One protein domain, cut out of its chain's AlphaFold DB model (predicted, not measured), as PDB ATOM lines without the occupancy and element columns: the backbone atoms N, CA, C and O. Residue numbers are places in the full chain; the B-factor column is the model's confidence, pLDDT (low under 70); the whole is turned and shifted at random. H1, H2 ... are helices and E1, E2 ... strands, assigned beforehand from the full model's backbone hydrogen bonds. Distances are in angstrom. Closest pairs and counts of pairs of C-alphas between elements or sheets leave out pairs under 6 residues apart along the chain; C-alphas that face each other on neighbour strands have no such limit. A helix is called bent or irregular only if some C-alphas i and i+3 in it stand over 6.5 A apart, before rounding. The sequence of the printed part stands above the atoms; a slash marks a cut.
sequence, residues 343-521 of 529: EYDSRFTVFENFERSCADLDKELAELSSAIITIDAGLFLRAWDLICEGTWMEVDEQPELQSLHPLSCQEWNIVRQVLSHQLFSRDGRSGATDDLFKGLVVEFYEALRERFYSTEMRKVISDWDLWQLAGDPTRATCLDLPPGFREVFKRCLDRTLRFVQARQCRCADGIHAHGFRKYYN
ATOM      1  N   GLU A 343     103.645 166.469 205.377       83.38
ATOM      2  CA  GLU A 343     102.531 167.318 204.966       83.38
ATOM      3  C   GLU A 343     101.550 167.533 206.120       83.38
ATOM      4  O   GLU A 343     101.046 166.578 206.716       83.38
ATOM      5  N   TYR A 344     101.268 168.803 206.404       84.38
ATOM      6  CA  TYR A 344     100.218 169.202 207.332       84.38
ATOM      7  C   TYR A 344      98.846 168.903 206.733       84.38
ATOM      8  O   TYR A 344      98.570 169.297 205.597       84.38
ATOM      9  N   ASP A 345      97.977 168.262 207.506       81.44
ATOM     10  CA  ASP A 345      96.596 168.020 207.105       81.44
ATOM     11  C   ASP A 345      95.662 168.935 207.904       81.44
ATOM     12  O   ASP A 345      95.508 168.809 209.119       81.44
ATOM     13  N   SER A 346      95.042 169.874 207.185       83.81
ATOM     14  CA  SER A 346      94.157 170.909 207.730       83.81
ATOM     15  C   SER A 346      92.855 170.393 208.337       83.81
ATOM     16  O   SER A 346      92.165 171.154 209.012       83.81
ATOM     17  N   ARG A 347      92.507 169.122 208.108       78.06
ATOM     18  CA  ARG A 347      91.382 168.478 208.800       78.06
ATOM     19  C   ARG A 347      91.703 168.243 210.274       78.06
ATOM     20  O   ARG A 347      90.782 168.105 211.076       78.06
ATOM     21  N   PHE A 348      92.986 168.192 210.621       80.44
ATOM     22  CA  PHE A 348      93.469 167.915 211.962       80.44
ATOM     23  C   PHE A 348      93.996 169.174 212.658       80.44
ATOM     24  O   PHE A 348      94.385 170.151 212.012       80.44
ATOM     25  N   THR A 349      93.988 169.149 213.987       82.81
ATOM     26  CA  THR A 349      94.534 170.218 214.820       82.81
ATOM     27  C   THR A 349      96.062 170.249 214.746       82.81
ATOM     28  O   THR A 349      96.697 169.376 214.137       82.81
ATOM     29  N   VAL A 350      96.679 171.275 215.329       87.06
ATOM     30  CA  VAL A 350      98.139 171.407 215.339       87.06
ATOM     31  C   VAL A 350      98.743 170.318 216.218       87.06
ATOM     32  O   VAL A 350      99.690 169.660 215.784       87.06
ATOM     33  N   PHE A 351      98.151 170.060 217.387       86.75
ATOM     34  CA  PHE A 351      98.546 168.955 218.263       86.75
ATOM     35  C   PHE A 351      98.443 167.594 217.557       86.75
ATOM     36  O   PHE A 351      99.408 166.830 217.518       86.75
ATOM     37  N   GLU A 352      97.304 167.313 216.917       83.62
ATOM     38  CA  GLU A 352      97.086 166.068 216.174       83.62
ATOM     39  C   GLU A 352      98.101 165.898 215.019       83.62
ATOM     40  O   GLU A 352      98.527 164.784 214.706       83.62
ATOM     41  N   ASN A 353      98.500 166.987 214.353       85.81
ATOM     42  CA  ASN A 353      99.549 166.956 213.329       85.81
ATOM     43  C   ASN A 353     100.949 166.772 213.931       85.81
ATOM     44  O   ASN A 353     101.771 166.068 213.342       85.81
ATOM     45  N   PHE A 354     101.236 167.379 215.084       89.06
ATOM     46  CA  PHE A 354     102.505 167.199 215.785       89.06
ATOM     47  C   PHE A 354     102.698 165.739 216.196       89.06
ATOM     48  O   PHE A 354     103.714 165.134 215.850       89.06
ATOM     49  N   GLU A 355     101.708 165.149 216.861       86.81
ATOM     50  CA  GLU A 355     101.793 163.767 217.320       86.81
ATOM     51  C   GLU A 355     101.952 162.787 216.145       86.81
ATOM     52  O   GLU A 355     102.784 161.882 216.205       86.81
ATOM     53  N   ARG A 356     101.256 163.014 215.019       83.75
ATOM     54  CA  ARG A 356     101.485 162.256 213.772       83.75
ATOM     55  C   ARG A 356     102.901 162.399 213.258       83.75
ATOM     56  O   ARG A 356     103.515 161.418 212.846       83.75
ATOM     57  N   SER A 357     103.426 163.620 213.297       87.69
ATOM     58  CA  SER A 357     104.791 163.880 212.865       87.69
ATOM     59  C   SER A 357     105.812 163.110 213.696       87.69
ATOM     60  O   SER A 357     106.916 162.949 213.196       87.69
ATOM     61  N   CYS A 358     105.469 162.658 214.912       90.12
ATOM     62  CA  CYS A 358     106.301 161.878 215.837       90.12
ATOM     63  C   CYS A 358     106.221 160.360 215.666       90.12
ATOM     64  O   CYS A 358     107.022 159.662 216.280       90.12
ATOM     65  N   ALA A 359     105.340 159.822 214.826       86.19
ATOM     66  CA  ALA A 359     105.169 158.372 214.748       86.19
ATOM     67  C   ALA A 359     106.400 157.609 214.252       86.19
ATOM     68  O   ALA A 359     106.575 156.447 214.589       86.19
ATOM     69  N   ASP A 360     107.288 158.237 213.478       85.81
ATOM     70  CA  ASP A 360     108.591 157.650 213.154       85.81
ATOM     71  C   ASP A 360     109.443 157.377 214.400       85.81
ATOM     72  O   ASP A 360     110.198 156.406 214.425       85.81
ATOM     73  N   LEU A 361     109.320 158.238 215.412       90.94
ATOM     74  CA  LEU A 361     110.006 158.108 216.689       90.94
ATOM     75  C   LEU A 361     109.359 157.003 217.517       90.94
ATOM     76  O   LEU A 361     110.077 156.220 218.117       90.94
ATOM     77  N   ASP A 362     108.032 156.891 217.460       89.62
ATOM     78  CA  ASP A 362     107.262 155.906 218.227       89.62
ATOM     79  C   ASP A 362     107.312 154.484 217.623       89.62
ATOM     80  O   ASP A 362     106.832 153.532 218.232       89.62
ATOM     81  N   LYS A 363     107.898 154.284 216.432       85.38
ATOM     82  CA  LYS A 363     108.041 152.945 215.814       85.38
ATOM     83  C   LYS A 363     108.921 151.996 216.622       85.38
ATOM     84  O   LYS A 363     108.689 150.791 216.619       85.38
ATOM     85  N   GLU A 364     109.934 152.526 217.293       88.06
ATOM     86  CA  GLU A 364     110.881 151.755 218.093       88.06
ATOM     87  C   GLU A 364     111.094 152.465 219.423       88.06
ATOM     88  O   GLU A 364     111.419 153.647 219.435       88.06
ATOM     89  N   LEU A 365     110.990 151.725 220.523       91.38
ATOM     90  CA  LEU A 365     111.272 152.262 221.849       91.38
ATOM     91  C   LEU A 365     112.781 152.434 222.052       91.38
ATOM     92  O   LEU A 365     113.560 151.484 221.908       91.38
ATOM     93  N   ALA A 366     113.194 153.622 222.483       93.69
ATOM     94  CA  ALA A 366     114.528 153.894 223.003       93.69
ATOM     95  C   ALA A 366     114.900 152.932 224.144       93.69
ATOM     96  O   ALA A 366     116.041 152.480 224.203       93.69
ATOM     97  N   GLU A 367     113.934 152.551 224.991       93.00
ATOM     98  CA  GLU A 367     114.105 151.564 226.077       93.00
ATOM     99  C   GLU A 367     114.590 150.182 225.591       93.00
ATOM    100  O   GLU A 367     115.168 149.417 226.369       93.00
ATOM    101  N   LEU A 368     114.370 149.860 224.312       93.50
ATOM    102  CA  LEU A 368     114.743 148.585 223.687       93.50
ATOM    103  C   LEU A 368     115.860 148.735 222.641       93.50
ATOM    104  O   LEU A 368     116.306 147.745 222.060       93.50
ATOM    105  N   SER A 369     116.324 149.960 222.390       93.94
ATOM    106  CA  SER A 369     117.306 150.261 221.355       93.94
ATOM    107  C   SER A 369     118.739 150.162 221.889       93.94
ATOM    108  O   SER A 369     119.218 151.057 222.584       93.94
ATOM    109  N   SER A 370     119.495 149.171 221.416       94.62
ATOM    110  CA  SER A 370     120.935 149.036 221.691       94.62
ATOM    111  C   SER A 370     121.836 149.932 220.827       94.62
ATOM    112  O   SER A 370     123.063 149.870 220.937       94.62
ATOM    113  N   ALA A 371     121.261 150.766 219.952       94.75
ATOM    114  CA  ALA A 371     122.038 151.679 219.124       94.75
ATOM    115  C   ALA A 371     122.853 152.658 219.987       94.75
ATOM    116  O   ALA A 371     122.386 153.162 221.013       94.75
ATOM    117  N   ILE A 372     124.089 152.913 219.555       95.44
ATOM    118  CA  ILE A 372     125.032 153.775 220.264       95.44
ATOM    119  C   ILE A 372     124.794 155.223 219.849       95.44
ATOM    120  O   ILE A 372     124.841 155.546 218.662       95.44
ATOM    121  N   ILE A 373     124.591 156.095 220.832       94.31
ATOM    122  CA  ILE A 373     124.483 157.541 220.633       94.31
ATOM    123  C   ILE A 373     125.583 158.254 221.406       94.31
ATOM    124  O   ILE A 373     125.993 157.807 222.476       94.31
ATOM    125  N   THR A 374     126.055 159.371 220.861       94.88
ATOM    126  CA  THR A 374     126.925 160.307 221.578       94.88
ATOM    127  C   THR A 374     126.059 161.387 222.200       94.88
ATOM    128  O   THR A 374     125.229 161.989 221.521       94.88
ATOM    129  N   ILE A 375     126.240 161.607 223.497       95.06
ATOM    130  CA  ILE A 375     125.478 162.582 224.264       95.06
ATOM    131  C   ILE A 375     126.029 163.970 223.953       95.06
ATOM    132  O   ILE A 375     127.190 164.256 224.226       95.06
ATOM    133  N   ASP A 376     125.168 164.809 223.391       94.44
ATOM    134  CA  ASP A 376     125.353 166.250 223.261       94.44
ATOM    135  C   ASP A 376     124.252 166.901 224.097       94.44
ATOM    136  O   ASP A 376     123.077 166.908 223.712       94.44
ATOM    137  N   ALA A 377     124.603 167.382 225.286       95.50
ATOM    138  CA  ALA A 377     123.619 167.860 226.250       95.50
ATOM    139  C   ALA A 377     122.763 168.999 225.674       95.50
ATOM    140  O   ALA A 377     121.553 169.046 225.904       95.50
ATOM    141  N   GLY A 378     123.365 169.883 224.871       94.69
ATOM    142  CA  GLY A 378     122.669 170.994 224.230       94.69
ATOM    143  C   GLY A 378     121.641 170.530 223.198       94.69
ATOM    144  O   GLY A 378     120.512 171.025 223.187       94.69
ATOM    145  N   LEU A 379     121.999 169.574 222.340       94.69
ATOM    146  CA  LEU A 379     121.085 168.978 221.370       94.69
ATOM    147  C   LEU A 379     119.950 168.227 222.064       94.69
ATOM    148  O   LEU A 379     118.794 168.437 221.700       94.69
ATOM    149  N   PHE A 380     120.260 167.387 223.053       95.69
ATOM    150  CA  PHE A 380     119.250 166.594 223.757       95.69
ATOM    151  C   PHE A 380     118.250 167.487 224.485       95.69
ATOM    152  O   PHE A 380     117.054 167.231 224.409       95.69
ATOM    153  N   LEU A 381     118.710 168.558 225.140       96.06
ATOM    154  CA  LEU A 381     117.813 169.500 225.810       96.06
ATOM    155  C   LEU A 381     116.946 170.286 224.821       96.06
ATOM    156  O   LEU A 381     115.764 170.478 225.084       96.06
ATOM    157  N   ARG A 382     117.481 170.675 223.658       95.88
ATOM    158  CA  ARG A 382     116.657 171.285 222.600       95.88
ATOM    159  C   ARG A 382     115.638 170.302 222.024       95.88
ATOM    160  O   ARG A 382     114.505 170.691 221.772       95.88
ATOM    161  N   ALA A 383     116.023 169.045 221.810       96.19
ATOM    162  CA  ALA A 383     115.107 168.002 221.359       96.19
ATOM    163  C   ALA A 383     114.008 167.742 222.401       96.19
ATOM    164  O   ALA A 383     112.835 167.701 222.046       96.19
ATOM    165  N   TRP A 384     114.372 167.665 223.683       96.50
ATOM    166  CA  TRP A 384     113.436 167.555 224.800       96.50
ATOM    167  C   TRP A 384     112.431 168.706 224.821       96.50
ATOM    168  O   TRP A 384     111.228 168.465 224.926       96.50
ATOM    169  N   ASP A 385     112.912 169.943 224.675       95.94
ATOM    170  CA  ASP A 385     112.064 171.135 224.645       95.94
ATOM    171  C   ASP A 385     111.078 171.085 223.477       95.94
ATOM    172  O   ASP A 385     109.887 171.270 223.695       95.94
ATOM    173  N   LEU A 386     111.526 170.701 222.277       95.56
ATOM    174  CA  LEU A 386     110.645 170.531 221.115       95.56
ATOM    175  C   LEU A 386     109.558 169.473 221.337       95.56
ATOM    176  O   LEU A 386     108.408 169.678 220.947       95.56
ATOM    177  N   ILE A 387     109.912 168.334 221.940       95.94
ATOM    178  CA  ILE A 387     108.949 167.266 222.225       95.94
ATOM    179  C   ILE A 387     107.947 167.708 223.300       95.94
ATOM    180  O   ILE A 387     106.749 167.451 223.168       95.94
ATOM    181  N   CYS A 388     108.412 168.405 224.339       94.75
ATOM    182  CA  CYS A 388     107.545 168.939 225.387       94.75
ATOM    183  C   CYS A 388     106.619 170.040 224.864       94.75
ATOM    184  O   CYS A 388     105.435 170.008 225.178       94.75
ATOM    185  N   GLU A 389     107.128 170.974 224.057       93.81
ATOM    186  CA  GLU A 389     106.340 172.033 223.417       93.81
ATOM    187  C   GLU A 389     105.232 171.441 222.547       93.81
ATOM    188  O   GLU A 389     104.081 171.845 222.665       93.81
ATOM    189  N   GLY A 390     105.548 170.441 221.721       91.50
ATOM    190  CA  GLY A 390     104.535 169.774 220.908       91.50
ATOM    191  C   GLY A 390     103.503 169.000 221.734       91.50
ATOM    192  O   GLY A 390     102.317 169.045 221.426       91.50
ATOM    193  N   THR A 391     103.925 168.361 222.830       89.12
ATOM    194  CA  THR A 391     103.001 167.702 223.772       89.12
ATOM    195  C   THR A 391     102.096 168.726 224.471       89.12
ATOM    196  O   THR A 391     100.925 168.457 224.715       89.12
ATOM    197  N   TRP A 392     102.612 169.925 224.758       90.12
ATOM    198  CA  TRP A 392     101.866 171.016 225.389       90.12
ATOM    199  C   TRP A 392     100.773 171.616 224.492       90.12
ATOM    200  O   TRP A 392      99.819 172.192 225.008       90.12
ATOM    201  N   MET A 393     100.848 171.427 223.169       89.25
ATOM    202  CA  MET A 393      99.839 171.941 222.234       89.25
ATOM    203  C   MET A 393      98.426 171.405 222.517       89.25
ATOM    204  O   MET A 393      97.460 172.108 222.237       89.25
ATOM    205  N   GLU A 394      98.280 170.210 223.113       85.12
ATOM    206  CA  GLU A 394      96.967 169.697 223.554       85.12
ATOM    207  C   GLU A 394      96.312 170.654 224.563       85.12
ATOM    208  O   GLU A 394      95.110 170.900 224.504       85.12
ATOM    209  N   VAL A 395      97.112 171.234 225.465       84.88
ATOM    210  CA  VAL A 395      96.659 172.186 226.487       84.88
ATOM    211  C   VAL A 395      96.330 173.542 225.874       84.88
ATOM    212  O   VAL A 395      95.334 174.149 226.256       84.88
ATOM    213  N   ASP A 396      97.134 174.015 224.921       85.75
ATOM    214  CA  ASP A 396      96.877 175.291 224.244       85.75
ATOM    215  C   ASP A 396      95.576 175.242 223.421       85.75
ATOM    216  O   ASP A 396      94.840 176.229 223.352       85.75
ATOM    217  N   GLU A 397      95.263 174.084 222.830       83.12
ATOM    218  CA  GLU A 397      94.019 173.846 222.092       83.12
ATOM    219  C   GLU A 397      92.823 173.524 223.005       83.12
ATOM    220  O   GLU A 397      91.679 173.784 222.622       83.12
ATOM    221  N   GLN A 398      93.063 172.964 224.198       83.19
ATOM    222  CA  GLN A 398      92.031 172.573 225.172       83.19
ATOM    223  C   GLN A 398      92.400 173.042 226.599       83.19
ATOM    224  O   GLN A 398      92.722 172.213 227.462       83.19
ATOM    225  N   PRO A 399      92.342 174.360 226.891       85.94
ATOM    226  CA  PRO A 399      92.812 174.924 228.161       85.94
ATOM    227  C   PRO A 399      92.106 174.367 229.401       85.94
ATOM    228  O   PRO A 399      92.688 174.312 230.485       85.94
ATOM    229  N   GLU A 400      90.863 173.903 229.262       84.06
ATOM    230  CA  GLU A 400      90.084 173.288 230.343       84.06
ATOM    231  C   GLU A 400      90.714 171.979 230.854       84.06
ATOM    232  O   GLU A 400      90.479 171.576 231.995       84.06
ATOM    233  N   LEU A 401      91.555 171.325 230.042       85.69
ATOM    234  CA  LEU A 401      92.294 170.116 230.413       85.69
ATOM    235  C   LEU A 401      93.656 170.408 231.055       85.69
ATOM    236  O   LEU A 401      94.342 169.464 231.456       85.69
ATOM    237  N   GLN A 402      94.065 171.676 231.187       88.31
ATOM    238  CA  GLN A 402      95.396 172.038 231.683       88.31
ATOM    239  C   GLN A 402      95.731 171.365 233.020       88.31
ATOM    240  O   GLN A 402      96.837 170.857 233.196       88.31
ATOM    241  N   SER A 403      94.782 171.324 233.956       85.94
ATOM    242  CA  SER A 403      94.974 170.730 235.285       85.94
ATOM    243  C   SER A 403      95.047 169.196 235.284       85.94
ATOM    244  O   SER A 403      95.508 168.619 236.268       85.94
ATOM    245  N   LEU A 404      94.650 168.541 234.187       88.31
ATOM    246  CA  LEU A 404      94.770 167.094 233.968       88.31
ATOM    247  C   LEU A 404      96.057 166.700 233.238       88.31
ATOM    248  O   LEU A 404      96.359 165.508 233.117       88.31
ATOM    249  N   HIS A 405      96.776 167.671 232.679       88.81
ATOM    250  CA  HIS A 405      97.914 167.406 231.818       88.81
ATOM    251  C   HIS A 405      99.208 167.258 232.642       88.81
ATOM    252  O   HIS A 405      99.552 168.175 233.392       88.81
ATOM    253  N   PRO A 406      99.970 166.151 232.513       89.31
ATOM    254  CA  PRO A 406     101.133 165.899 233.369       89.31
ATOM    255  C   PRO A 406     102.244 166.951 233.323       89.31
ATOM    256  O   PRO A 406     102.896 167.192 234.339       89.31
ATOM    257  N   LEU A 407     102.445 167.613 232.177       90.00
ATOM    258  CA  LEU A 407     103.437 168.692 232.062       90.00
ATOM    259  C   LEU A 407     103.069 169.909 232.933       90.00
ATOM    260  O   LEU A 407     103.941 170.712 233.253       90.00
ATOM    261  N   SER A 408     101.792 170.068 233.306       88.56
ATOM    262  CA  SER A 408     101.313 171.195 234.119       88.56
ATOM    263  C   SER A 408     101.610 171.003 235.604       88.56
ATOM    264  O   SER A 408     101.399 171.910 236.413       88.56
ATOM    265  N   CYS A 409     102.051 169.808 235.990       88.88
ATOM    266  CA  CYS A 409     102.313 169.455 237.372       88.88
ATOM    267  C   CYS A 409     103.682 169.976 237.815       88.88
ATOM    268  O   CYS A 409     104.651 169.994 237.055       88.88
ATOM    269  N   GLN A 410     103.789 170.379 239.082       88.31
ATOM    270  CA  GLN A 410     105.020 170.974 239.611       88.31
ATOM    271  C   GLN A 410     106.205 170.002 239.575       88.31
ATOM    272  O   GLN A 410     107.357 170.425 239.459       88.31
ATOM    273  N   GLU A 411     105.919 168.705 239.647       90.62
ATOM    274  CA  GLU A 411     106.874 167.605 239.552       90.62
ATOM    275  C   GLU A 411     107.604 167.577 238.209       90.62
ATOM    276  O   GLU A 411     108.749 167.132 238.145       90.62
ATOM    277  N   TRP A 412     106.995 168.107 237.145       92.38
ATOM    278  CA  TRP A 412     107.634 168.185 235.834       92.38
ATOM    279  C   TRP A 412     108.895 169.066 235.849       92.38
ATOM    280  O   TRP A 412     109.857 168.813 235.122       92.38
ATOM    281  N   ASN A 413     108.970 170.046 236.757       91.69
ATOM    282  CA  ASN A 413     110.187 170.839 236.950       91.69
ATOM    283  C   ASN A 413     111.376 169.978 237.406       91.69
ATOM    284  O   ASN A 413     112.519 170.260 237.045       91.69
ATOM    285  N   ILE A 414     111.111 168.915 238.172       93.75
ATOM    286  CA  ILE A 414     112.140 167.972 238.629       93.75
ATOM    287  C   ILE A 414     112.643 167.154 237.448       93.75
ATOM    288  O   ILE A 414     113.852 167.004 237.311       93.75
ATOM    289  N   VAL A 415     111.744 166.708 236.563       94.12
ATOM    290  CA  VAL A 415     112.117 166.017 235.317       94.12
ATOM    291  C   VAL A 415     113.143 166.849 234.550       94.12
ATOM    292  O   VAL A 415     114.254 166.384 234.298       94.12
ATOM    293  N   ARG A 416     112.815 168.113 234.247       93.75
ATOM    294  CA  ARG A 416     113.708 169.006 233.490       93.75
ATOM    295  C   ARG A 416     115.051 169.218 234.196       93.75
ATOM    296  O   ARG A 416     116.094 169.194 233.543       93.75
ATOM    297  N   GLN A 417     115.037 169.427 235.513       95.56
ATOM    298  CA  GLN A 417     116.254 169.639 236.299       95.56
ATOM    299  C   GLN A 417     117.168 168.407 236.275       95.56
ATOM    300  O   GLN A 417     118.369 168.546 236.033       95.56
ATOM    301  N   VAL A 418     116.602 167.219 236.504       96.00
ATOM    302  CA  VAL A 418     117.339 165.952 236.494       96.00
ATOM    303  C   VAL A 418     117.910 165.697 235.110       96.00
ATOM    304  O   VAL A 418     119.113 165.491 234.997       96.00
ATOM    305  N   LEU A 419     117.093 165.785 234.056       95.69
ATOM    306  CA  LEU A 419     117.558 165.570 232.684       95.69
ATOM    307  C   LEU A 419     118.713 166.506 232.330       95.69
ATOM    308  O   LEU A 419     119.747 166.038 231.869       95.69
ATOM    309  N   SER A 420     118.585 167.803 232.615       96.69
ATOM    310  CA  SER A 420     119.656 168.773 232.369       96.69
ATOM    311  C   SER A 420     120.945 168.399 233.098       96.69
ATOM    312  O   SER A 420     121.984 168.221 232.462       96.69
ATOM    313  N   HIS A 421     120.880 168.179 234.412       97.31
ATOM    314  CA  HIS A 421     122.055 167.809 235.200       97.31
ATOM    315  C   HIS A 421     122.721 166.519 234.690       97.31
ATOM    316  O   HIS A 421     123.942 166.456 234.535       97.31
ATOM    317  N   GLN A 422     121.909 165.501 234.408       96.94
ATOM    318  CA  GLN A 422     122.358 164.172 234.013       96.94
ATOM    319  C   GLN A 422     122.897 164.123 232.575       96.94
ATOM    320  O   GLN A 422     123.794 163.328 232.290       96.94
ATOM    321  N   LEU A 423     122.389 164.963 231.673       96.44
ATOM    322  CA  LEU A 423     122.913 165.084 230.314       96.44
ATOM    323  C   LEU A 423     124.239 165.848 230.308       96.44
ATOM    324  O   LEU A 423     125.206 165.352 229.738       96.44
ATOM    325  N   PHE A 424     124.337 166.981 231.014       97.19
ATOM    326  CA  PHE A 424     125.596 167.734 231.112       97.19
ATOM    327  C   PHE A 424     126.719 166.935 231.789       97.19
ATOM    328  O   PHE A 424     127.873 167.031 231.381       97.19
ATOM    329  N   SER A 425     126.414 166.103 232.791       96.81
ATOM    330  CA  SER A 425     127.429 165.254 233.441       96.81
ATOM    331  C   SER A 425     127.959 164.127 232.540       96.81
ATOM    332  O   SER A 425     129.040 163.575 232.793       96.81
ATOM    333  N   ARG A 426     127.209 163.785 231.485       96.19
ATOM    334  CA  ARG A 426     127.541 162.750 230.498       96.19
ATOM    335  C   ARG A 426     127.907 163.323 229.125       96.19
ATOM    336  O   ARG A 426     128.083 162.541 228.196       96.19
ATOM    337  N   ASP A 427     128.044 164.639 229.004       96.50
ATOM    338  CA  ASP A 427     128.311 165.301 227.730       96.50
ATOM    339  C   ASP A 427     129.591 164.771 227.061       96.50
ATOM    340  O   ASP A 427     130.592 164.467 227.722       96.50
ATOM    341  N   GLY A 428     129.524 164.569 225.746       94.06
ATOM    342  CA  GLY A 428     130.582 163.976 224.927       94.06
ATOM    343  C   GLY A 428     130.780 162.464 225.093       94.06
ATOM    344  O   GLY A 428     131.612 161.883 224.393       94.06
ATOM    345  N   ARG A 429     130.049 161.791 225.994       95.88
ATOM    346  CA  ARG A 429     130.147 160.331 226.167       95.88
ATOM    347  C   ARG A 429     129.243 159.607 225.179       95.88
ATOM    348  O   ARG A 429     128.125 160.040 224.919       95.88
ATOM    349  N   SER A 430     129.701 158.459 224.691       96.06
ATOM    350  CA  SER A 430     128.886 157.553 223.880       96.06
ATOM    351  C   SER A 430     128.432 156.348 224.696       96.06
ATOM    352  O   SER A 430     129.189 155.834 225.522       96.06
ATOM    353  N   GLY A 431     127.212 155.882 224.455       94.38
ATOM    354  CA  GLY A 431     126.641 154.726 225.142       94.38
ATOM    355  C   GLY A 431     125.430 154.162 224.412       94.38
ATOM    356  O   GLY A 431     124.928 154.775 223.468       94.38
ATOM    357  N   ALA A 432     124.986 152.982 224.842       96.81
ATOM    358  CA  ALA A 432     123.748 152.393 224.356       96.81
ATOM    359  C   ALA A 432     122.551 153.256 224.778       96.81
ATOM    360  O   ALA A 432     122.529 153.853 225.858       96.81
ATOM    361  N   THR A 433     121.573 153.367 223.885       96.75
ATOM    362  CA  THR A 433     120.432 154.271 224.075       96.75
ATOM    363  C   THR A 433     119.491 153.781 225.164       96.75
ATOM    364  O   THR A 433     119.018 154.586 225.967       96.75
ATOM    365  N   ASP A 434     119.272 152.473 225.241       97.38
ATOM    366  CA  ASP A 434     118.466 151.857 226.286       97.38
ATOM    367  C   ASP A 434     119.079 152.033 227.681       97.38
ATOM    368  O   ASP A 434     118.359 152.339 228.633       97.38
ATOM    369  N   ASP A 435     120.403 151.914 227.805       97.12
ATOM    370  CA  ASP A 435     121.123 152.190 229.053       97.12
ATOM    371  C   ASP A 435     120.947 153.650 229.493       97.12
ATOM    372  O   ASP A 435     120.694 153.920 230.672       97.12
ATOM    373  N   LEU A 436     121.031 154.605 228.555       96.88
ATOM    374  CA  LEU A 436     120.789 156.017 228.855       96.88
ATOM    375  C   LEU A 436     119.335 156.260 229.279       96.88
ATOM    376  O   LEU A 436     119.109 156.942 230.278       96.88
ATOM    377  N   PHE A 437     118.364 155.688 228.562       97.31
ATOM    378  CA  PHE A 437     116.945 155.787 228.904       97.31
ATOM    379  C   PHE A 437     116.685 155.286 230.330       97.31
ATOM    380  O   PHE A 437     116.181 156.034 231.171       97.31
ATOM    381  N   LYS A 438     117.087 154.043 230.628       96.12
ATOM    382  CA  LYS A 438     116.893 153.409 231.942       96.12
ATOM    383  C   LYS A 438     117.578 154.212 233.044       96.12
ATOM    384  O   LYS A 438     116.974 154.446 234.089       96.12
ATOM    385  N   GLY A 439     118.801 154.685 232.793       96.12
ATOM    386  CA  GLY A 439     119.540 155.541 233.716       96.12
ATOM    387  C   GLY A 439     118.791 156.833 234.040       96.12
ATOM    388  O   GLY A 439     118.560 157.122 235.209       96.12
ATOM    389  N   LEU A 440     118.348 157.586 233.029       96.62
ATOM    390  CA  LEU A 440     117.622 158.847 233.233       96.62
ATOM    391  C   LEU A 440     116.282 158.646 233.954       96.62
ATOM    392  O   LEU A 440     115.913 159.466 234.796       96.62
ATOM    393  N   VAL A 441     115.574 157.549 233.668       95.69
ATOM    394  CA  VAL A 441     114.341 157.188 234.380       95.69
ATOM    395  C   VAL A 441     114.625 156.925 235.860       95.69
ATOM    396  O   VAL A 441     113.942 157.493 236.711       95.69
ATOM    397  N   VAL A 442     115.630 156.106 236.182       94.38
ATOM    398  CA  VAL A 442     116.005 155.808 237.576       94.38
ATOM    399  C   VAL A 442     116.386 157.087 238.320       94.38
ATOM    400  O   VAL A 442     115.840 157.345 239.389       94.38
ATOM    401  N   GLU A 443     117.241 157.926 237.733       95.56
ATOM    402  CA  GLU A 443     117.681 159.198 238.329       95.56
ATOM    403  C   GLU A 443     116.507 160.150 238.609       95.56
ATOM    404  O   GLU A 443     116.481 160.840 239.628       95.56
ATOM    405  N   PHE A 444     115.499 160.174 237.732       95.00
ATOM    406  CA  PHE A 444     114.292 160.964 237.960       95.00
ATOM    407  C   PHE A 444     113.497 160.467 239.175       95.00
ATOM    408  O   PHE A 444     113.136 161.264 240.046       95.00
ATOM    409  N   TYR A 445     113.235 159.160 239.260       93.69
ATOM    410  CA  TYR A 445     112.499 158.585 240.389       93.69
ATOM    411  C   TYR A 445     113.276 158.689 241.705       93.69
ATOM    412  O   TYR A 445     112.670 158.888 242.758       93.69
ATOM    413  N   GLU A 446     114.604 158.624 241.648       93.00
ATOM    414  CA  GLU A 446     115.474 158.894 242.791       93.00
ATOM    415  C   GLU A 446     115.345 160.342 243.276       93.00
ATOM    416  O   GLU A 446     115.085 160.579 244.456       93.00
ATOM    417  N   ALA A 447     115.391 161.319 242.367       93.94
ATOM    418  CA  ALA A 447     115.195 162.724 242.725       93.94
ATOM    419  C   ALA A 447     113.793 163.000 243.304       93.94
ATOM    420  O   ALA A 447     113.650 163.766 244.263       93.94
ATOM    421  N   LEU A 448     112.748 162.361 242.756       92.44
ATOM    422  CA  LEU A 448     111.402 162.415 243.337       92.44
ATOM    423  C   LEU A 448     111.390 161.858 244.761       92.44
ATOM    424  O   LEU A 448     110.828 162.488 245.657       92.44
ATOM    425  N   ARG A 449     112.016 160.697 244.971       92.00
ATOM    426  CA  ARG A 449     112.107 160.038 246.274       92.00
ATOM    427  C   ARG A 449     112.819 160.911 247.302       92.00
ATOM    428  O   ARG A 449     112.297 161.104 248.401       92.00
ATOM    429  N   GLU A 450     113.990 161.442 246.966       91.75
ATOM    430  CA  GLU A 450     114.766 162.306 247.861       91.75
ATOM    431  C   GLU A 450     113.959 163.533 248.280       91.75
ATOM    432  O   GLU A 450     113.854 163.851 249.472       91.75
ATOM    433  N   ARG A 451     113.310 164.184 247.309       91.81
ATOM    434  CA  ARG A 451     112.446 165.327 247.588       91.81
ATOM    435  C   ARG A 451     111.257 164.926 248.446       91.81
ATOM    436  O   ARG A 451     110.972 165.617 249.420       91.81
ATOM    437  N   PHE A 452     110.617 163.796 248.164       90.00
ATOM    438  CA  PHE A 452     109.506 163.285 248.961       90.00
ATOM    439  C   PHE A 452     109.901 163.068 250.428       90.00
ATOM    440  O   PHE A 452     109.203 163.537 251.328       90.00
ATOM    441  N   TYR A 453     111.060 162.456 250.697       88.88
ATOM    442  CA  TYR A 453     111.544 162.244 252.067       88.88
ATOM    443  C   TYR A 453     111.826 163.534 252.843       88.88
ATOM    444  O   TYR A 453     111.821 163.508 254.079       88.88
ATOM    445  N   SER A 454     112.062 164.644 252.139       89.75
ATOM    446  CA  SER A 454     112.271 165.966 252.739       89.75
ATOM    447  C   SER A 454     110.975 166.698 253.117       89.75
ATOM    448  O   SER A 454     111.036 167.771 253.712       89.75
ATOM    449  N   THR A 455     109.806 166.140 252.785       89.88
ATOM    450  CA  THR A 455     108.515 166.843 252.878       89.88
ATOM    451  C   THR A 455     107.654 166.367 254.044       89.88
ATOM    452  O   THR A 455     107.863 165.295 254.615       89.88
ATOM    453  N   GLU A 456     106.635 167.162 254.384       83.88
ATOM    454  CA  GLU A 456     105.642 166.809 255.406       83.88
ATOM    455  C   GLU A 456     104.805 165.586 255.012       83.88
ATOM    456  O   GLU A 456     104.333 164.870 255.898       83.88
ATOM    457  N   MET A 457     104.690 165.292 253.708       86.50
ATOM    458  CA  MET A 457     104.000 164.099 253.224       86.50
ATOM    459  C   MET A 457     104.561 162.834 253.863       86.50
ATOM    460  O   MET A 457     103.780 162.022 254.341       86.50
ATOM    461  N   ARG A 458     105.884 162.715 254.036       85.88
ATOM    462  CA  ARG A 458     106.528 161.568 254.702       85.88
ATOM    463  C   ARG A 458     105.891 161.186 256.048       85.88
ATOM    464  O   ARG A 458     105.919 160.017 256.416       85.88
ATOM    465  N   LYS A 459     105.347 162.151 256.799       85.06
ATOM    466  CA  LYS A 459     104.768 161.915 258.133       85.06
ATOM    467  C   LYS A 459     103.372 161.293 258.094       85.06
ATOM    468  O   LYS A 459     102.899 160.839 259.132       85.06
ATOM    469  N   VAL A 460     102.698 161.329 256.945       84.94
ATOM    470  CA  VAL A 460     101.291 160.920 256.811       84.94
ATOM    471  C   VAL A 460     101.093 159.672 255.954       84.94
ATOM    472  O   VAL A 460      99.984 159.151 255.919       84.94
ATOM    473  N   ILE A 461     102.133 159.194 255.274       82.50
ATOM    474  CA  ILE A 461     102.144 157.956 254.477       82.50
ATOM    475  C   ILE A 461     102.355 156.733 255.390       82.50
ATOM    476  O   ILE A 461     102.927 156.847 256.474       82.50
ATOM    477  N   SER A 462     101.886 155.558 254.957       81.94
ATOM    478  CA  SER A 462     102.048 154.310 255.708       81.94
ATOM    479  C   SER A 462     103.500 153.798 255.728       81.94
ATOM    480  O   SER A 462     104.278 154.034 254.803       81.94
ATOM    481  N   ASP A 463     103.869 153.029 256.757       83.88
ATOM    482  CA  ASP A 463     105.202 152.404 256.839       83.88
ATOM    483  C   ASP A 463     105.477 151.446 255.668       83.88
ATOM    484  O   ASP A 463     106.608 151.342 255.193       83.88
ATOM    485  N   TRP A 464     104.438 150.759 255.183       82.62
ATOM    486  CA  TRP A 464     104.523 149.866 254.026       82.62
ATOM    487  C   TRP A 464     104.917 150.625 252.757       82.62
ATOM    488  O   TRP A 464     105.826 150.220 252.035       82.62
ATOM    489  N   ASP A 465     104.274 151.759 252.522       83.62
ATOM    490  CA  ASP A 465     104.554 152.631 251.391       83.62
ATOM    491  C   ASP A 465     105.957 153.255 251.493       83.62
ATOM    492  O   ASP A 465     106.680 153.324 250.500       83.62
ATOM    493  N   LEU A 466     106.394 153.650 252.700       84.06
ATOM    494  CA  LEU A 466     107.767 154.129 252.922       84.06
ATOM    495  C   LEU A 466     108.798 153.042 252.619       84.06
ATOM    496  O   LEU A 466     109.864 153.346 252.079       84.06
ATOM    497  N   TRP A 467     108.488 151.791 252.966       85.62
ATOM    498  CA  TRP A 467     109.324 150.640 252.650       85.62
ATOM    499  C   TRP A 467     109.380 150.377 251.139       85.62
ATOM    500  O   TRP A 467     110.471 150.163 250.612       85.62
ATOM    501  N   GLN A 468     108.250 150.473 250.423       84.56
ATOM    502  CA  GLN A 468     108.238 150.386 248.956       84.56
ATOM    503  C   GLN A 468     109.103 151.475 248.317       84.56
ATOM    504  O   GLN A 468     109.897 151.180 247.424       84.56
ATOM    505  N   LEU A 469     108.993 152.714 248.806       84.88
ATOM    506  CA  LEU A 469     109.782 153.847 248.325       84.88
ATOM    507  C   LEU A 469     111.289 153.671 248.577       84.88
ATOM    508  O   LEU A 469     112.110 154.058 247.746       84.88
ATOM    509  N   ALA A 470     111.660 153.065 249.708       86.06
ATOM    510  CA  ALA A 470     113.053 152.770 250.038       86.06
ATOM    511  C   ALA A 470     113.658 151.674 249.141       86.06
ATOM    512  O   ALA A 470     114.875 151.645 248.960       86.06
ATOM    513  N   GLY A 471     112.817 150.789 248.599       86.88
ATOM    514  CA  GLY A 471     113.193 149.756 247.639       86.88
ATOM    515  C   GLY A 471     113.416 150.318 246.234       86.88
ATOM    516  O   GLY A 471     114.371 151.052 245.995       86.88
ATOM    517  N   ASP A 472     112.552 149.933 245.295       84.06
ATOM    518  CA  ASP A 472     112.602 150.392 243.904       84.06
ATOM    519  C   ASP A 472     111.672 151.608 243.718       84.06
ATOM    520  O   ASP A 472     110.447 151.434 243.628       84.06
ATOM    521  N   PRO A 473     112.212 152.840 243.631       80.69
ATOM    522  CA  PRO A 473     111.391 154.042 243.529       80.69
ATOM    523  C   PRO A 473     110.598 154.110 242.221       80.69
ATOM    524  O   PRO A 473     109.556 154.763 242.177       80.69
ATOM    525  N   THR A 474     111.019 153.392 241.173       80.88
ATOM    526  CA  THR A 474     110.287 153.349 239.897       80.88
ATOM    527  C   THR A 474     108.949 152.616 240.030       80.88
ATOM    528  O   THR A 474     108.008 152.866 239.274       80.88
ATOM    529  N   ARG A 475     108.824 151.740 241.035       77.12
ATOM    530  CA  ARG A 475     107.624 150.936 241.317       77.12
ATOM    531  C   ARG A 475     106.833 151.430 242.520       77.12
ATOM    532  O   ARG A 475     105.766 150.888 242.795       77.12
ATOM    533  N   ALA A 476     107.327 152.448 243.220       70.44
ATOM    534  CA  ALA A 476     106.672 152.978 244.402       70.44
ATOM    535  C   ALA A 476     105.305 153.567 244.025       70.44
ATOM    536  O   ALA A 476     105.215 154.580 243.329       70.44
ATOM    537  N   THR A 477     104.234 152.907 244.467       70.94
ATOM    538  CA  THR A 477     102.846 153.352 244.245       70.94
ATOM    539  C   THR A 477     102.475 154.542 245.130       70.94
ATOM    540  O   THR A 477     101.561 155.292 244.808       70.94
ATOM    541  N   CYS A 478     103.236 154.761 246.204       71.06
ATOM    542  CA  CYS A 478     103.051 155.860 247.147       71.06
ATOM    543  C   CYS A 478     103.462 157.233 246.605       71.06
ATOM    544  O   CYS A 478     103.069 158.258 247.160       71.06
ATOM    545  N   LEU A 479     104.262 157.266 245.532       80.50
ATOM    546  CA  LEU A 479     104.402 158.452 244.703       80.50
ATOM    547  C   LEU A 479     103.115 158.524 243.886       80.50
ATOM    548  O   LEU A 479     103.094 158.088 242.733       80.50
ATOM    549  N   ASP A 480     102.041 158.992 244.533       83.75
ATOM    550  CA  ASP A 480     100.773 159.339 243.897       83.75
ATOM    551  C   ASP A 480     101.112 160.416 242.866       83.75
ATOM    552  O   ASP A 480     101.165 161.609 243.155       83.75
ATOM    553  N   LEU A 481     101.503 159.988 241.673       89.00
ATOM    554  CA  LEU A 481     101.758 160.820 240.513       89.00
ATOM    555  C   LEU A 481     100.449 160.920 239.734       89.00
ATOM    556  O   LEU A 481      99.661 159.973 239.754       89.00
ATOM    557  N   PRO A 482     100.205 162.051 239.057       88.69
ATOM    558  CA  PRO A 482      99.077 162.179 238.151       88.69
ATOM    559  C   PRO A 482      98.959 160.942 237.250       88.69
ATOM    560  O   PRO A 482      99.975 160.523 236.684       88.69
ATOM    561  N   PRO A 483      97.765 160.347 237.094       88.44
ATOM    562  CA  PRO A 483      97.511 159.390 236.026       88.44
ATOM    563  C   PRO A 483      98.070 159.895 234.687       88.44
ATOM    564  O   PRO A 483      97.874 161.060 234.333       88.44
ATOM    565  N   GLY A 484      98.818 159.043 233.985       88.88
ATOM    566  CA  GLY A 484      99.461 159.383 232.713       88.88
ATOM    567  C   GLY A 484     100.830 160.055 232.856       88.88
ATOM    568  O   GLY A 484     101.541 160.206 231.868       88.88
ATOM    569  N   PHE A 485     101.251 160.474 234.058       92.06
ATOM    570  CA  PHE A 485     102.533 161.168 234.226       92.06
ATOM    571  C   PHE A 485     103.718 160.309 233.798       92.06
ATOM    572  O   PHE A 485     104.642 160.800 233.148       92.06
ATOM    573  N   ARG A 486     103.710 159.032 234.186       91.38
ATOM    574  CA  ARG A 486     104.823 158.116 233.919       91.38
ATOM    575  C   ARG A 486     104.928 157.841 232.424       91.38
ATOM    576  O   ARG A 486     106.030 157.843 231.883       91.38
ATOM    577  N   GLU A 487     103.782 157.650 231.790       90.94
ATOM    578  CA  GLU A 487     103.593 157.382 230.371       90.94
ATOM    579  C   GLU A 487     104.051 158.590 229.544       90.94
ATOM    580  O   GLU A 487     104.916 158.448 228.682       90.94
ATOM    581  N   VAL A 488     103.593 159.799 229.889       92.00
ATOM    582  CA  VAL A 488     104.017 161.046 229.234       92.00
ATOM    583  C   VAL A 488     105.513 161.300 229.419       92.00
ATOM    584  O   VAL A 488     106.198 161.611 228.447       92.00
ATOM    585  N   PHE A 489     106.055 161.141 230.633       94.25
ATOM    586  CA  PHE A 489     107.494 161.292 230.879       94.25
ATOM    587  C   PHE A 489     108.315 160.334 230.014       94.25
ATOM    588  O   PHE A 489     109.228 160.770 229.307       94.25
ATOM    589  N   LYS A 490     107.971 159.042 230.044       93.94
ATOM    590  CA  LYS A 490     108.657 158.020 229.254       93.94
ATOM    591  C   LYS A 490     108.534 158.296 227.762       93.94
ATOM    592  O   LYS A 490     109.559 158.284 227.097       93.94
ATOM    593  N   ARG A 491     107.342 158.619 227.250       92.50
ATOM    594  CA  ARG A 491     107.117 158.939 225.831       92.50
ATOM    595  C   ARG A 491     107.923 160.158 225.388       92.50
ATOM    596  O   ARG A 491     108.565 160.114 224.343       92.50
ATOM    597  N   CYS A 492     107.944 161.229 226.182       95.19
ATOM    598  CA  CYS A 492     108.754 162.408 225.875       95.19
ATOM    599  C   CYS A 492     110.251 162.073 225.843       95.19
ATOM    600  O   CYS A 492     110.966 162.521 224.943       95.19
ATOM    601  N   LEU A 493     110.725 161.271 226.800       96.94
ATOM    602  CA  LEU A 493     112.122 160.848 226.855       96.94
ATOM    603  C   LEU A 493     112.474 159.944 225.671       96.94
ATOM    604  O   LEU A 493     113.478 160.179 225.007       96.94
ATOM    605  N   ASP A 494     111.622 158.967 225.373       96.12
ATOM    606  CA  ASP A 494     111.776 158.030 224.264       96.12
ATOM    607  C   ASP A 494     111.883 158.781 222.934       96.12
ATOM    608  O   ASP A 494     112.920 158.730 222.271       96.12
ATOM    609  N   ARG A 495     110.893 159.633 222.634       95.50
ATOM    610  CA  ARG A 495     110.893 160.499 221.449       95.50
ATOM    611  C   ARG A 495     112.123 161.400 221.386       95.50
ATOM    612  O   ARG A 495     112.660 161.599 220.301       95.50
ATOM    613  N   THR A 496     112.603 161.923 222.513       97.31
ATOM    614  CA  THR A 496     113.822 162.752 222.552       97.31
ATOM    615  C   THR A 496     115.059 161.952 222.139       97.31
ATOM    616  O   THR A 496     115.845 162.411 221.310       97.31
ATOM    617  N   LEU A 497     115.229 160.742 222.677       96.94
ATOM    618  CA  LEU A 497     116.355 159.871 222.334       96.94
ATOM    619  C   LEU A 497     116.265 159.390 220.879       96.94
ATOM    620  O   LEU A 497     117.241 159.479 220.128       96.94
ATOM    621  N   ARG A 498     115.075 158.962 220.451       95.50
ATOM    622  CA  ARG A 498     114.786 158.555 219.071       95.50
ATOM    623  C   ARG A 498     114.974 159.699 218.084       95.50
ATOM    624  O   ARG A 498     115.446 159.464 216.977       95.50
ATOM    625  N   PHE A 499     114.677 160.940 218.471       96.00
ATOM    626  CA  PHE A 499     114.918 162.115 217.633       96.00
ATOM    627  C   PHE A 499     116.402 162.238 217.276       96.00
ATOM    628  O   PHE A 499     116.741 162.402 216.102       96.00
ATOM    629  N   VAL A 500     117.287 162.089 218.266       94.12
ATOM    630  CA  VAL A 500     118.743 162.121 218.056       94.12
ATOM    631  C   VAL A 500     119.203 160.946 217.180       94.12
ATOM    632  O   VAL A 500     120.092 161.085 216.346       94.12
ATOM    633  N   GLN A 501     118.575 159.781 217.289       92.50
ATOM    634  CA  GLN A 501     118.943 158.636 216.451       92.50
ATOM    635  C   GLN A 501     118.459 158.762 215.002       92.50
ATOM    636  O   GLN A 501     119.220 158.509 214.070       92.50
ATOM    637  N   ALA A 502     117.191 159.127 214.814       90.75
ATOM    638  CA  ALA A 502     116.481 158.929 213.556       90.75
ATOM    639  C   ALA A 502     116.338 160.203 212.711       90.75
ATOM    640  O   ALA A 502     116.124 160.109 211.504       90.75
ATOM    641  N   ARG A 503     116.443 161.405 213.300       92.06
ATOM    642  CA  ARG A 503     116.118 162.666 212.602       92.06
ATOM    643  C   ARG A 503     117.328 163.507 212.230       92.06
ATOM    644  O   ARG A 503     117.351 164.721 212.431       92.06
ATOM    645  N   GLN A 504     118.307 162.860 211.619       92.94
ATOM    646  CA  GLN A 504     119.506 163.510 211.100       92.94
ATOM    647  C   GLN A 504     119.273 164.031 209.670       92.94
ATOM    648  O   GLN A 504     118.890 163.269 208.786       92.94
ATOM    649  N   CYS A 505     119.537 165.316 209.414       92.25
ATOM    650  CA  CYS A 505     119.610 165.897 208.067       92.25
ATOM    651  C   CYS A 505     120.754 166.904 207.967       92.25
ATOM    652  O   CYS A 505     120.890 167.790 208.802       92.25
ATOM    653  N   ARG A 506     121.545 166.816 206.894       93.75
ATOM    654  CA  ARG A 506     122.685 167.717 206.625       93.75
ATOM    655  C   ARG A 506     122.335 168.912 205.733       93.75
ATOM    656  O   ARG A 506     123.206 169.554 205.162       93.75
ATOM    657  N   CYS A 507     121.047 169.157 205.544       91.81
ATOM    658  CA  CYS A 507     120.520 170.123 204.589       91.81
ATOM    659  C   CYS A 507     120.513 171.571 205.108       91.81
ATOM    660  O   CYS A 507     120.464 172.502 204.305       91.81
ATOM    661  N   ALA A 508     120.565 171.768 206.424       90.62
ATOM    662  CA  ALA A 508     120.670 173.071 207.075       90.62
ATOM    663  C   ALA A 508     121.392 172.928 208.420       90.62
ATOM    664  O   ALA A 508     121.506 171.822 208.938       90.62
ATOM    665  N   ASP A 509     121.873 174.026 208.996       88.19
ATOM    666  CA  ASP A 509     122.554 174.007 210.293       88.19
ATOM    667  C   ASP A 509     121.558 173.882 211.455       88.19
ATOM    668  O   ASP A 509     120.416 174.344 211.378       88.19
ATOM    669  N   GLY A 510     122.003 173.281 212.562       88.44
ATOM    670  CA  GLY A 510     121.201 173.146 213.779       88.44
ATOM    671  C   GLY A 510     119.908 172.345 213.579       88.44
ATOM    672  O   GLY A 510     119.835 171.450 212.734       88.44
ATOM    673  N   ILE A 511     118.893 172.653 214.393       92.81
ATOM    674  CA  ILE A 511     117.554 172.066 214.258       92.81
ATOM    675  C   ILE A 511     116.756 172.871 213.232       92.81
ATOM    676  O   ILE A 511     116.592 174.081 213.367       92.81
ATOM    677  N   HIS A 512     116.209 172.186 212.237       93.56
ATOM    678  CA  HIS A 512     115.435 172.769 211.143       93.56
ATOM    679  C   HIS A 512     114.202 171.902 210.837       93.56
ATOM    680  O   HIS A 512     113.967 170.885 211.488       93.56
ATOM    681  N   ALA A 513     113.355 172.332 209.899       93.25
ATOM    682  CA  ALA A 513     112.066 171.695 209.628       93.25
ATOM    683  C   ALA A 513     111.902 171.321 208.153       93.25
ATOM    684  O   ALA A 513     112.207 172.132 207.280       93.25
ATOM    685  N   HIS A 514     111.352 170.135 207.891       90.94
ATOM    686  CA  HIS A 514     110.831 169.727 206.584       90.94
ATOM    687  C   HIS A 514     109.314 169.573 206.693       90.94
ATOM    688  O   HIS A 514     108.798 168.543 207.137       90.94
ATOM    689  N   GLY A 515     108.591 170.637 206.344       88.06
ATOM    690  CA  GLY A 515     107.175 170.751 206.684       88.06
ATOM    691  C   GLY A 515     106.999 170.911 208.197       88.06
ATOM    692  O   GLY A 515     107.688 171.725 208.809       88.06
ATOM    693  N   PHE A 516     106.107 170.128 208.810       85.44
ATOM    694  CA  PHE A 516     105.891 170.157 210.269       85.44
ATOM    695  C   PHE A 516     106.840 169.251 211.068       85.44
ATOM    696  O   PHE A 516     106.854 169.309 212.296       85.44
ATOM    697  N   ARG A 517     107.685 168.452 210.403       90.38
ATOM    698  CA  ARG A 517     108.634 167.555 211.077       90.38
ATOM    699  C   ARG A 517     109.992 168.227 211.265       90.38
ATOM    700  O   ARG A 517     110.522 168.851 210.345       90.38
ATOM    701  N   LYS A 518     110.553 168.108 212.470       93.56
ATOM    702  CA  LYS A 518     111.860 168.673 212.843       93.56
ATOM    703  C   LYS A 518     112.984 167.662 212.633       93.56
ATOM    704  O   LYS A 518     112.783 166.486 212.916       93.56
ATOM    705  N   TYR A 519     114.145 168.147 212.207       94.62
ATOM    706  CA  TYR A 519     115.390 167.406 211.988       94.62
ATOM    707  C   TYR A 519     116.559 168.193 212.568       94.62
ATOM    708  O   TYR A 519     116.418 169.380 212.862       94.62
ATOM    709  N   TYR A 520     117.716 167.556 212.716       94.62
ATOM    710  CA  TYR A 520     118.934 168.228 213.149       94.62
ATOM    711  C   TYR A 520     120.141 167.819 212.307       94.62
ATOM    712  O   TYR A 520     120.191 166.717 211.763       94.62
ATOM    713  N   ASN A 521     121.129 168.706 212.216       93.50
ATOM    714  CA  ASN A 521     122.372 168.415 211.514       93.50
ATOM    715  C   ASN A 521     123.452 167.873 212.459       93.50
ATOM    716  O   ASN A 521     123.909 168.615 213.336       93.50
TER     717      ASN A 521
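AT A GLANCE: This is residues 343 to 521 of the 529 residues of the protein "RING-type domain-containing protein" of Teratosphaeria nubilosa (UniProt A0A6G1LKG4). H9 runs through the middle of a flattened helical body, where H3 crosses it, the beginning of H6 packs on it, and H5 packs on both H3 and H6. H6 leads out of this body to a small, loosely joined head of H7 and H8 at one end of the longest axis, while the strand hairpin E3 and E4 lies toward the other end and H1 packs on the last part of H3. There are 179 residues printed, with nine named helices and four named strands in the order H1 H2 E1 H3 H4 H5 E2 H6 H7 H8 H9 E3 E4; the class is mostly helix. The sheets E1 - E2 and E3 - E4 are both antiparallel. The whole is compact, with a radius of gyration of the C-alphas of 17.6 A, and spans 56 by 42 by 23 A, only just flat.

HOW THE PARTS SIT: Start at H1, residues 350 to 357, which touches residues 390 to 397 of H3, residues 377 to 397; the closest C-alphas are those of Phe 351 and Met 393, 5.1 A apart, at a steep tilt of 46 degrees, opposite ways. H2, residues 359 to 362, meets H1 only through their link and touches H9, residues 485 to 502, closest at the C-alphas of Leu 361 and Arg 498, 5.4 A. Next look at E1, residues 372 to 374, antiparallel to E2, residues 430 to 432; N 373 and O 431 are within hydrogen-bond range at 3.0 A. H3 and H9 are the hubs, touching three helices each; they touch at a steep tilt of 51 degrees, closest at the C-alphas of Trp 384 and Thr 496, 5.3 A. H3 has a kink of 30 degrees near residue 391. H4, residues 399 to 404, is irregular, with C-alphas 400 and 403 7.4 A apart; it is close to H3 but not clearly touching, with the C-alphas of Val 395 and Gln 402 closest at 5.3 A. H5, residues 412 to 424, touches H3 with residues 419 to 424 alone, at a shallow tilt of 19 degrees, closest at the C-alphas of Ala 377 and Leu 423, 5.0 A. H6, residues 433 to 453, touches H5 at a steep tilt of 51 degrees, with the C-alphas of Val 418 and Phe 444 closest at 6.0 A. H6 touches H9 with residues 433 to 441 alone, at a shallow tilt of 31 degrees, closest at the C-alphas of Thr 433 and Leu 497, 7.1 A. H7, residues 456 to 459, and H8, residues 463 to 470, are each close to H6 but not clearly touching, with closest C-alphas 6.7 A apart for Phe 452 and Arg 458 and 6.9 A for Arg 449 and Leu 469. E3, residues 511 to 514, and E4, residues 517 to 520, form an antiparallel hairpin, with N 512 and O 519 at 2.9 A; E4 and H3 are near each other. Every O i to N i+4 pair is within hydrogen-bond range in H1, H5, H6, H8 and H9; H3 has 15 of 17, H4 has 0 of 2 but 2 of 3 O i to N i+3 pairs, and H2 and H7 are too short for an i+4 pair.

IN THESE COORDINATES: Find C-alpha 350 at (98.139, 171.407, 215.339), where H1 begins. H3 measures 30.5 A from its first to its last C-alpha, H5 18.6 A, H6 30.4 A and H9 25.0 A. H6 ends at C-alpha 453, (111.544, 162.244, 252.067), and E4 ends at C-alpha 520, (118.934, 168.228, 213.149).

THE WHOLE: The two C-alphas farthest apart are those of Asp 463 and Cys 507, 57.3 A. The printed part has no cut. Look at residues 471 to 484 for the long link, from H8 to H9. The mean pLDDT of the printed part is 90.4, and no printed residue is under 70.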